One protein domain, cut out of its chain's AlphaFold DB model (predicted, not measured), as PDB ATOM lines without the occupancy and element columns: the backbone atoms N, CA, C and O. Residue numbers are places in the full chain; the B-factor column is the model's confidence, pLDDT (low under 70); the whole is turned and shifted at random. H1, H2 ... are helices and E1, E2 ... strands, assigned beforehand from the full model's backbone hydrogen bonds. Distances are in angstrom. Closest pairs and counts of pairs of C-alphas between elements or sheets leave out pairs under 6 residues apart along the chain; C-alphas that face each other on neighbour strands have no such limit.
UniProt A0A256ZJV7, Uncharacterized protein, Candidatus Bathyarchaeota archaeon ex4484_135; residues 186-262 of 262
ATOM      1  N   VAL A 186      36.780  87.751  54.879       87.38
ATOM      2  CA  VAL A 186      37.343  86.775  53.948       87.38
ATOM      3  C   VAL A 186      38.739  86.446  54.449       87.38
ATOM      4  O   VAL A 186      39.633  87.280  54.394       87.38
ATOM      5  N   LEU A 187      38.908  85.240  54.989       88.44
ATOM      6  CA  LEU A 187      40.171  84.746  55.536       88.44
ATOM      7  C   LEU A 187      40.445  83.317  55.049       88.44
ATOM      8  O   LEU A 187      39.484  82.545  54.908       88.44
ATOM      9  N   PRO A 188      41.720  82.932  54.847       88.38
ATOM     10  CA  PRO A 188      42.086  81.557  54.538       88.38
ATOM     11  C   PRO A 188      41.684  80.596  55.670       88.38
ATOM     12  O   PRO A 188      41.615  81.014  56.834       88.38
ATOM     13  N   PRO A 189      41.448  79.304  55.372       88.25
ATOM     14  CA  PRO A 189      41.035  78.313  56.371       88.25
ATOM     15  C   PRO A 189      41.984  78.222  57.570       88.25
ATOM     16  O   PRO A 189      41.533  78.128  58.710       88.25
ATOM     17  N   GLU A 190      43.290  78.317  57.316       87.81
ATOM     18  CA  GLU A 190      44.331  78.268  58.345       87.81
ATOM     19  C   GLU A 190      44.177  79.403  59.363       87.81
ATOM     20  O   GLU A 190      44.186  79.166  60.568       87.81
ATOM     21  N   MET A 191      43.935  80.627  58.886       85.81
ATOM     22  CA  MET A 191      43.727  81.805  59.733       85.81
ATOM     23  C   MET A 191      42.410  81.725  60.510       85.81
ATOM     24  O   MET A 191      42.367  82.073  61.690       85.81
ATOM     25  N   LYS A 192      41.337  81.217  59.885       86.62
ATOM     26  CA  LYS A 192      40.034  81.027  60.552       86.62
ATOM     27  C   LYS A 192      40.125  80.069  61.740       86.62
ATOM     28  O   LYS A 192      39.475  80.303  62.758       86.62
ATOM     29  N   ALA A 193      40.952  79.030  61.641       86.94
ATOM     30  CA  ALA A 193      41.153  78.063  62.718       86.94
ATOM     31  C   ALA A 193      41.888  78.650  63.939       86.94
ATOM     32  O   ALA A 193      41.754  78.130  65.045       86.94
ATOM     33  N   MET A 194      42.629  79.750  63.773       86.25
ATOM     34  CA  MET A 194      43.457  80.343  64.831       86.25
ATOM     35  C   MET A 194      42.725  81.378  65.687       86.25
ATOM     36  O   MET A 194      43.385  82.131  66.399       86.25
ATOM     37  N   LYS A 195      41.384  81.414  65.630       86.00
ATOM     38  CA  LYS A 195      40.547  82.478  66.204       86.00
ATOM     39  C   LYS A 195      41.087  83.850  65.782       86.00
ATOM     40  O   LYS A 195      41.895  84.418  66.497       86.00
ATOM     41  N   PRO A 196      40.745  84.371  64.604       90.19
ATOM     42  CA  PRO A 196      41.244  85.667  64.171       90.19
ATOM     43  C   PRO A 196      40.467  86.823  64.812       90.19
ATOM     44  O   PRO A 196      39.311  86.683  65.217       90.19
ATOM     45  N   CYS A 197      41.092  87.996  64.826       89.75
ATOM     46  CA  CYS A 197      40.443  89.264  65.112       89.75
ATOM     47  C   CYS A 197      39.217  89.422  64.197       89.75
ATOM     48  O   CYS A 197      39.353  89.237  62.983       89.75
ATOM     49  N   PRO A 198      38.044  89.815  64.731       89.94
ATOM     50  CA  PRO A 198      36.829  89.993  63.932       89.94
ATOM     51  C   PRO A 198      37.004  90.938  62.739       89.94
ATOM     52  O   PRO A 198      36.365  90.759  61.709       89.94
ATOM     53  N   PHE A 199      37.890  91.927  62.869       90.69
ATOM     54  CA  PHE A 199      38.132  92.951  61.852       90.69
ATOM     55  C   PHE A 199      39.237  92.584  60.854       90.69
ATOM     56  O   PHE A 199      39.547  93.389  59.980       90.69
ATOM     57  N   LEU A 200      39.860  91.409  60.973       90.81
ATOM     58  CA  LEU A 200      40.892  90.968  60.038       90.81
ATOM     59  C   LEU A 200      40.249  90.394  58.773       90.81
ATOM     60  O   LEU A 200      39.356  89.552  58.852       90.81
ATOM     61  N   SER A 201      40.724  90.808  57.602       89.62
ATOM     62  CA  SER A 201      40.307  90.252  56.309       89.62
ATOM     63  C   SER A 201      41.474  90.254  55.330       89.62
ATOM     64  O   SER A 201      42.449  90.965  55.540       89.62
ATOM     65  N   VAL A 202      41.382  89.484  54.254       87.31
ATOM     66  CA  VAL A 202      42.319  89.552  53.125       87.31
ATOM     67  C   VAL A 202      41.926  90.707  52.203       87.31
ATOM     68  O   VAL A 202      40.736  91.017  52.073       87.31
ATOM     69  N   SER A 203      42.918  91.343  51.581       81.75
ATOM     70  CA  SER A 203      42.695  92.334  50.531       81.75
ATOM     71  C   SER A 203      42.101  91.671  49.282       81.75
ATOM     72  O   SER A 203      42.646  90.674  48.807       81.75
ATOM     73  N   PRO A 204      41.007  92.208  48.712       77.12
ATOM     74  CA  PRO A 204      40.410  91.652  47.498       77.12
ATOM     75  C   PRO A 204      41.354  91.731  46.290       77.12
ATOM     76  O   PRO A 204      41.296  90.865  45.422       77.12
ATOM     77  N   ASP A 205      42.238  92.732  46.263       78.06
ATOM     78  CA  ASP A 205      43.165  92.976  45.155       78.06
ATOM     79  C   ASP A 205      44.502  92.231  45.323       78.06
ATOM     80  O   ASP A 205      45.184  91.948  44.340       78.06
ATOM     81  N   PHE A 206      44.875  91.903  46.566       78.94
ATOM     82  CA  PHE A 206      46.180  91.331  46.921       78.94
ATOM     83  C   PHE A 206      46.015  90.213  47.969       78.94
ATOM     84  O   PHE A 206      45.989  90.497  49.168       78.94
ATOM     85  N   PRO A 207      45.880  88.940  47.548       75.12
ATOM     86  CA  PRO A 207      45.559  87.817  48.439       75.12
ATOM     87  C   PRO A 207      46.585  87.536  49.548       75.12
ATOM     88  O   PRO A 207      46.286  86.830  50.509       75.12
ATOM     89  N   ASP A 208      47.795  88.065  49.401       76.31
ATOM     90  CA  ASP A 208      48.926  87.989  50.324       76.31
ATOM     91  C   ASP A 208      48.931  89.108  51.382       76.31
ATOM     92  O   ASP A 208      49.701  89.056  52.345       76.31
ATOM     93  N   ILE A 209      48.050  90.104  51.239       82.75
ATOM     94  CA  ILE A 209      47.947  91.251  52.142       82.75
ATOM     95  C   ILE A 209      46.694  91.130  53.006       82.75
ATOM     96  O   ILE A 209      45.571  90.993  52.516       82.75
ATOM     97  N   TYR A 210      46.881  91.274  54.314       83.44
ATOM     98  CA  TYR A 210      45.800  91.334  55.288       83.44
ATOM     99  C   TYR A 210      45.474  92.784  55.637       83.44
ATOM    100  O   TYR A 210      46.354  93.634  55.764       83.44
ATOM    101  N   LEU A 211      44.189  93.068  55.807       85.38
ATOM    102  CA  LEU A 211      43.640  94.383  56.089       85.38
ATOM    103  C   LEU A 211      42.944  94.388  57.446       85.38
ATOM    104  O   LEU A 211      42.193  93.469  57.791       85.38
ATOM    105  N   CYS A 212      43.145  95.476  58.185       85.81
ATOM    106  CA  CYS A 212      42.351  95.801  59.359       85.81
ATOM    107  C   CYS A 212      41.115  96.612  58.945       85.81
ATOM    108  O   CYS A 212      41.212  97.802  58.645       85.81
ATOM    109  N   ARG A 213      39.934  95.989  58.975       83.25
ATOM    110  CA  ARG A 213      38.650  96.597  58.572       83.25
ATOM    111  C   ARG A 213      38.054  97.557  59.603       83.25
ATOM    112  O   ARG A 213      36.921  98.002  59.454       83.25
ATOM    113  N   VAL A 214      38.802  97.923  60.645       84.44
ATOM    114  CA  VAL A 214      38.358  98.922  61.635       84.44
ATOM    115  C   VAL A 214      38.051 100.267  60.970       84.44
ATOM    116  O   VAL A 214      37.136 100.963  61.409       84.44
ATOM    117  N   SER A 215      38.740 100.593  59.871       75.88
ATOM    118  CA  SER A 215      38.479 101.792  59.064       75.88
ATOM    119  C   SER A 215      37.059 101.863  58.487       75.88
ATOM    120  O   SER A 215      36.592 102.944  58.150       75.88
ATOM    121  N   GLU A 216      36.351 100.734  58.375       80.88
ATOM    122  CA  GLU A 216      34.947 100.693  57.934       80.88
ATOM    123  C   GLU A 216      33.968 101.096  59.050       80.88
ATOM    124  O   GLU A 216      32.801 101.393  58.798       80.88
ATOM    125  N   ILE A 217      34.431 101.091  60.300       77.94
ATOM    126  CA  ILE A 217      33.610 101.333  61.490       77.94
ATOM    127  C   ILE A 217      33.886 102.723  62.052       77.94
ATOM    128  O   ILE A 217      32.942 103.411  62.449       77.94
ATOM    129  N   THR A 218      35.163 103.108  62.093       71.19
ATOM    130  CA  THR A 218      35.661 104.360  62.665       71.19
ATOM    131  C   THR A 218      36.839 104.894  61.852       71.19
ATOM    132  O   THR A 218      37.505 104.149  61.138       71.19
ATOM    133  N   TYR A 219      37.111 106.196  61.948       71.44
ATOM    134  CA  TYR A 219      38.194 106.828  61.201       71.44
ATOM    135  C   TYR A 219      39.560 106.432  61.781       71.44
ATOM    136  O   TYR A 219      40.021 106.991  62.777       71.44
ATOM    137  N   VAL A 220      40.214 105.456  61.149       65.25
ATOM    138  CA  VAL A 220      41.592 105.041  61.440       65.25
ATOM    139  C   VAL A 220      42.380 104.862  60.141       65.25
ATOM    140  O   VAL A 220      41.786 104.513  59.116       65.25
ATOM    141  N   PRO A 221      43.710 105.067  60.159       61.31
ATOM    142  CA  PRO A 221      44.553 104.737  59.019       61.31
ATOM    143  C   PRO A 221      44.394 103.262  58.647       61.31
ATOM    144  O   PRO A 221      44.454 102.386  59.515       61.31
ATOM    145  N   VAL A 222      44.210 102.990  57.354       61.78
ATOM    146  CA  VAL A 222      44.194 101.621  56.835       61.78
ATOM    147  C   VAL A 222      45.567 101.012  57.105       61.78
ATOM    148  O   VAL A 222      46.580 101.507  56.615       61.78
ATOM    149  N   SER A 223      45.598  99.962  57.922       63.78
ATOM    150  CA  SER A 223      46.808  99.179  58.174       63.78
ATOM    151  C   SER A 223      46.775  97.933  57.301       63.78
ATOM    152  O   SER A 223      45.830  97.142  57.367       63.78
ATOM    153  N   THR A 224      47.804  97.791  56.470       74.94
ATOM    154  CA  THR A 224      48.114  96.571  55.728       74.94
ATOM    155  C   THR A 224      49.107  95.752  56.546       74.94
ATOM    156  O   THR A 224      50.024  96.299  57.155       74.94
ATOM    157  N   LEU A 225      48.902  94.441  56.595       81.62
ATOM    158  CA  LEU A 225      49.721  93.500  57.350       81.62
ATOM    159  C   LEU A 225      50.160  92.378  56.413       81.62
ATOM    160  O   LEU A 225      49.351  91.846  55.651       81.62
ATOM    161  N   ALA A 226      51.430  91.993  56.504       82.88
ATOM    162  CA  ALA A 226      51.886  90.735  55.926       82.88
ATOM    163  C   ALA A 226      51.329  89.549  56.735       82.88
ATOM    164  O   ALA A 226      50.957  89.701  57.901       82.88
ATOM    165  N   GLU A 227      51.306  88.357  56.141       84.50
ATOM    166  CA  GLU A 227      50.747  87.154  56.774       84.50
ATOM    167  C   GLU A 227      51.345  86.851  58.157       84.50
ATOM    168  O   GLU A 227      50.605  86.645  59.120       84.50
ATOM    169  N   GLU A 228      52.673  86.875  58.280       84.94
ATOM    170  CA  GLU A 228      53.366  86.611  59.548       84.94
ATOM    171  C   GLU A 228      53.015  87.647  60.623       84.94
ATOM    172  O   GLU A 228      52.779  87.308  61.782       84.94
ATOM    173  N   GLU A 229      52.885  88.916  60.234       84.81
ATOM    174  CA  GLU A 229      52.514  89.991  61.152       84.81
ATOM    175  C   GLU A 229      51.052  89.864  61.609       84.81
ATOM    176  O   GLU A 229      50.737  90.064  62.788       84.81
ATOM    177  N   ALA A 230      50.155  89.465  60.704       85.25
ATOM    178  CA  ALA A 230      48.764  89.171  61.027       85.25
ATOM    179  C   ALA A 230      48.642  87.963  61.975       85.25
ATOM    180  O   ALA A 230      47.857  88.009  62.928       85.25
ATOM    181  N   LYS A 231      49.457  86.916  61.782       86.00
ATOM    182  CA  LYS A 231      49.548  85.763  62.698       86.00
ATOM    183  C   LYS A 231      50.141  86.130  64.063       86.00
ATOM    184  O   LYS A 231      49.794  85.534  65.081       86.00
ATOM    185  N   GLU A 232      51.028  87.112  64.132       84.88
ATOM    186  CA  GLU A 232      51.611  87.515  65.412       84.88
ATOM    187  C   GLU A 232      50.652  88.379  66.248       84.88
ATOM    188  O   GLU A 232      50.570  88.209  67.475       84.88
ATOM    189  N   LYS A 233      49.941  89.306  65.588       81.44
ATOM    190  CA  LYS A 233      49.185  90.390  66.240       81.44
ATOM    191  C   LYS A 233      47.670  90.187  66.260       81.44
ATOM    192  O   LYS A 233      47.005  90.697  67.160       81.44
ATOM    193  N   CYS A 234      47.111  89.481  65.279       85.69
ATOM    194  CA  CYS A 234      45.669  89.478  65.018       85.69
ATOM    195  C   CYS A 234      44.997  88.111  65.176       85.69
ATOM    196  O   CYS A 234      43.816  88.005  64.873       85.69
ATOM    197  N   VAL A 235      45.686  87.083  65.668       83.44
ATOM    198  CA  VAL A 235      45.109  85.752  65.946       83.44
ATOM    199  C   VAL A 235      45.409  85.310  67.388       83.44
ATOM    200  O   VAL A 235      46.156  85.980  68.106       83.44
ATOM    201  N   LEU A 236      44.794  84.210  67.838       80.12
ATOM    202  CA  LEU A 236      44.962  83.617  69.176       80.12
ATOM    203  C   LEU A 236      44.631  84.547  70.360       80.12
ATOM    204  O   LEU A 236      45.374  84.614  71.338       80.12
ATOM    205  N   ASP A 237      43.510  85.258  70.276       75.06
ATOM    206  CA  ASP A 237      42.965  86.140  71.318       75.06
ATOM    207  C   ASP A 237      43.919  87.279  71.755       75.06
ATOM    208  O   ASP A 237      43.801  87.807  72.858       75.06
ATOM    209  N   ARG A 238      44.862  87.692  70.890       72.56
ATOM    210  CA  ARG A 238      45.820  88.793  71.160       72.56
ATOM    211  C   ARG A 238      45.303  90.190  70.807       72.56
ATOM    212  O   ARG A 238      45.788  91.185  71.337       72.56
ATOM    213  N   TRP A 239      44.301  90.282  69.936       78.81
ATOM    214  CA  TRP A 239      43.721  91.555  69.496       78.81
ATOM    215  C   TRP A 239      42.945  92.364  70.555       78.81
ATOM    216  O   TRP A 239      42.790  93.558  70.308       78.81
ATOM    217  N   PRO A 240      42.473  91.840  71.710       78.69
ATOM    218  CA  PRO A 240      41.844  92.679  72.739       78.69
ATOM    219  C   PRO A 240      42.757  93.793  73.279       78.69
ATOM    220  O   PRO A 240      42.279  94.811  73.782       78.69
ATOM    221  N   GLU A 241      44.075  93.619  73.150       73.50
ATOM    222  CA  GLU A 241      45.088  94.615  73.517       73.50
ATOM    223  C   GLU A 241      45.359  95.638  72.396       73.50
ATOM    224  O   GLU A 241      46.083  96.611  72.602       73.50
ATOM    225  N   CYS A 242      44.790  95.444  71.202       78.56
ATOM    226  CA  CYS A 242      44.966  96.346  70.072       78.56
ATOM    227  C   CYS A 242      44.121  97.615  70.247       78.56
ATOM    228  O   CYS A 242      42.900  97.554  70.380       78.56
ATOM    229  N   GLU A 243      44.759  98.781  70.146       79.00
ATOM    230  CA  GLU A 243      44.085 100.081  70.252       79.00
ATOM    231  C   GLU A 243      42.976 100.252  69.200       79.00
ATOM    232  O   GLU A 243      41.885 100.727  69.507       79.00
ATOM    233  N   ASN A 244      43.209  99.793  67.966       81.12
ATOM    234  CA  ASN A 244      42.203  99.855  66.902       81.12
ATOM    235  C   ASN A 244      40.998  98.953  67.199       81.12
ATOM    236  O   ASN A 244      39.868  99.333  66.905       81.12
ATOM    237  N   TYR A 245      41.218  97.783  67.809       83.38
ATOM    238  CA  TYR A 245      40.124  96.913  68.241       83.38
ATOM    239  C   TYR A 245      39.276  97.605  69.313       83.38
ATOM    240  O   TYR A 245      38.057  97.655  69.177       83.38
ATOM    241  N   GLN A 246      39.908  98.209  70.323       81.19
ATOM    242  CA  GLN A 246      39.196  98.923  71.389       81.19
ATOM    243  C   GLN A 246      38.358 100.083  70.835       81.19
ATOM    244  O   GLN A 246      37.160 100.150  71.102       81.19
ATOM    245  N   ARG A 247      38.938 100.910  69.956       80.88
ATOM    246  CA  ARG A 247      38.208 102.000  69.284       80.88
ATOM    247  C   ARG A 247      37.016 101.500  68.461       80.88
ATOM    248  O   ARG A 247      35.995 102.179  68.393       80.88
ATOM    249  N   ALA A 248      37.137 100.337  67.819       86.19
ATOM    250  CA  ALA A 248      36.038  99.738  67.068       86.19
ATOM    251  C   ALA A 248      34.894  99.298  67.990       86.19
ATOM    252  O   ALA A 248      33.733  99.556  67.677       86.19
ATOM    253  N   ILE A 249      35.216  98.672  69.126       84.88
ATOM    254  CA  ILE A 249      34.224  98.260  70.128       84.88
ATOM    255  C   ILE A 249      33.495  99.474  70.700       84.88
ATOM    256  O   ILE A 249      32.267  99.484  70.701       84.88
ATOM    257  N   ASP A 250      34.221 100.523  71.092       82.25
ATOM    258  CA  ASP A 250      33.608 101.753  71.603       82.25
ATOM    259  C   ASP A 250      32.652 102.384  70.573       82.25
ATOM    260  O   ASP A 250      31.536 102.782  70.912       82.25
ATOM    261  N   ALA A 251      33.044 102.412  69.294       86.12
ATOM    262  CA  ALA A 251      32.201 102.932  68.218       86.12
ATOM    263  C   ALA A 251      30.951 102.068  67.961       86.12
ATOM    264  O   ALA A 251      29.883 102.604  67.652       86.12
ATOM    265  N   LEU A 252      31.058 100.739  68.064       85.88
ATOM    266  CA  LEU A 252      29.913  99.831  67.933       85.88
ATOM    267  C   LEU A 252      28.945  99.986  69.107       85.88
ATOM    268  O   LEU A 252      27.738 100.097  68.892       85.88
ATOM    269  N   GLU A 253      29.462 100.065  70.331       83.44
ATOM    270  CA  GLU A 253      28.651 100.328  71.518       83.44
ATOM    271  C   GLU A 253      27.905 101.662  71.410       83.44
ATOM    272  O   GLU A 253      26.707 101.722  71.693       83.44
ATOM    273  N   GLU A 254      28.570 102.721  70.940       82.75
ATOM    274  CA  GLU A 254      27.930 104.020  70.728       82.75
ATOM    275  C   GLU A 254      26.806 103.949  69.679       82.75
ATOM    276  O   GLU A 254      25.737 104.532  69.881       82.75
ATOM    277  N   LYS A 255      27.002 103.203  68.581       84.81
ATOM    278  CA  LYS A 255      25.956 102.980  67.563       84.81
ATOM    279  C   LYS A 255      24.737 102.267  68.151       84.81
ATOM    280  O   LYS A 255      23.612 102.691  67.891       84.81
ATOM    281  N   VAL A 256      24.948 101.227  68.960       84.69
ATOM    282  CA  VAL A 256      23.859 100.479  69.613       84.69
ATOM    283  C   VAL A 256      23.107 101.355  70.616       84.69
ATOM    284  O   VAL A 256      21.878 101.314  70.662       84.69
ATOM    285  N   LEU A 257      23.818 102.172  71.398       79.44
ATOM    286  CA  LEU A 257      23.190 103.099  72.343       79.44
ATOM    287  C   LEU A 257      22.314 104.131  71.624       79.44
ATOM    288  O   LEU A 257      21.159 104.303  72.002       79.44
ATOM    289  N   LYS A 258      22.812 104.743  70.541       81.56
ATOM    290  CA  LYS A 258      22.031 105.702  69.741       81.56
ATOM    291  C   LYS A 258      20.780 105.076  69.125       81.56
ATOM    292  O   LYS A 258      19.730 105.703  69.129       81.56
ATOM    293  N   ALA A 259      20.873 103.842  68.630       81.50
ATOM    294  CA  ALA A 259      19.733 103.136  68.042       81.50
ATOM    295  C   ALA A 259      18.635 102.783  69.063       81.50
ATOM    296  O   ALA A 259      17.501 102.544  68.672       81.50
ATOM    297  N   ARG A 260      18.965 102.731  70.360       73.00
ATOM    298  CA  ARG A 260      18.002 102.481  71.446       73.00
ATOM    299  C   ARG A 260      17.330 103.743  71.978       73.00
ATOM    300  O   ARG A 260      16.313 103.636  72.655       73.00
ATOM    301  N   GLU A 261      17.935 104.901  71.742       70.12
ATOM    302  CA  GLU A 261      17.432 106.210  72.175       70.12
ATOM    303  C   GLU A 261      16.545 106.885  71.108       70.12
ATOM    304  O   GLU A 261      15.864 107.859  71.428       70.12
ATOM    305  N   ALA A 262      16.552 106.375  69.869       58.56
ATOM    306  CA  ALA A 262      15.736 106.822  68.734       58.56
ATOM    307  C   ALA A 262      14.409 106.055  68.633       58.56
ATOM    308  O   ALA A 262      13.406 106.694  68.240       58.56
TER     309      ALA A 262
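What this domain is: This is residues 186 to 262 of the 262 residues of an uncharacterized protein of Candidatus Bathyarchaeota archaeon ex4484_135 (UniProt A0A256ZJV7). The domain is a small body with a long helical arm: a small three-stranded sheet, E1 to E3, has helix H3 over it, and the long helix H4 runs away from that body, with residues 256 to 262 sticking out free. The short helix H1 lies off the sheet, close to H3, while H2, one short turn, follows straight on from E2. The printed part has 77 residues, with four named helices and three named strands in the order H1 E1 E2 H2 E3 H3 H4. The sheet runs E1, E2, E3, all antiparallel, and the class is mixed, helices and strands. The whole is only just compact, close to loose, with a radius of gyration of the C-alphas of 13.5 A, and its outline is elongated, 42 by 26 by 20 A.

How they stand to each other: H1, residues 189 to 193, is not on the sheet. E1, residues 200 to 202, and E2, residues 209 to 212, form an antiparallel hairpin, with N 201 and O 211 3.0 A apart, within hydrogen-bond range. H2, residues 213 to 216, only just is on the sheet, which it only grazes with residues 213 to 214. E3, residues 224 to 226, is the antiparallel neighbour of the inner strand E2 on its other side from E1; N 225 and O 210 are 2.8 A apart, within hydrogen-bond range. H3, residues 227 to 233, is on the sheet at a height of 9.2 A, over E2 but only just, as 5 of its 7 C-alphas fall on E2 and 2 on E3. It runs along the strands, at 9 degrees to E2 on the local plane, and the closest C-alphas of these two are those of Tyr 210 and Glu 227, 6.6 A apart. H1 and H3 are close but not clearly touching, their closest C-alphas, Met 191 and Lys 231, being 7.6 A apart. H4, residues 243 to 261, is not on the sheet and is apart from H3; with residues 244 to 248 alone it only just touches H2, by 3 pairs of C-alphas within 8 A, the closest being Val 214 and Ala 248 at 6.0 A. Every O i to N i+4 pair is within hydrogen-bond range in H1, H3 and H4, and H2 is too short for such a pair.

Where its parts are: H1 begins at C-alpha 189, (41.035, 78.313, 56.371), and is 6.4 A long. E1 measures 7.2 A, E2 10.2 A, H2 5.6 A, E3 7.0 A and H3 10.1 A. H4 runs 27.4 A from C-alpha 243 at (44.085, 100.081, 70.252) to C-alpha 261 at (17.432, 106.210, 72.175).

The domain as a whole: The two C-alphas farthest apart, Glu 228 and Ala 262, are 43.7 A apart. The printed part has no cut and no long link, and residue 262 is the chain's last. Mean pLDDT of the printed part is 81.2; residues 220 to 223 and residue 262 are under 70.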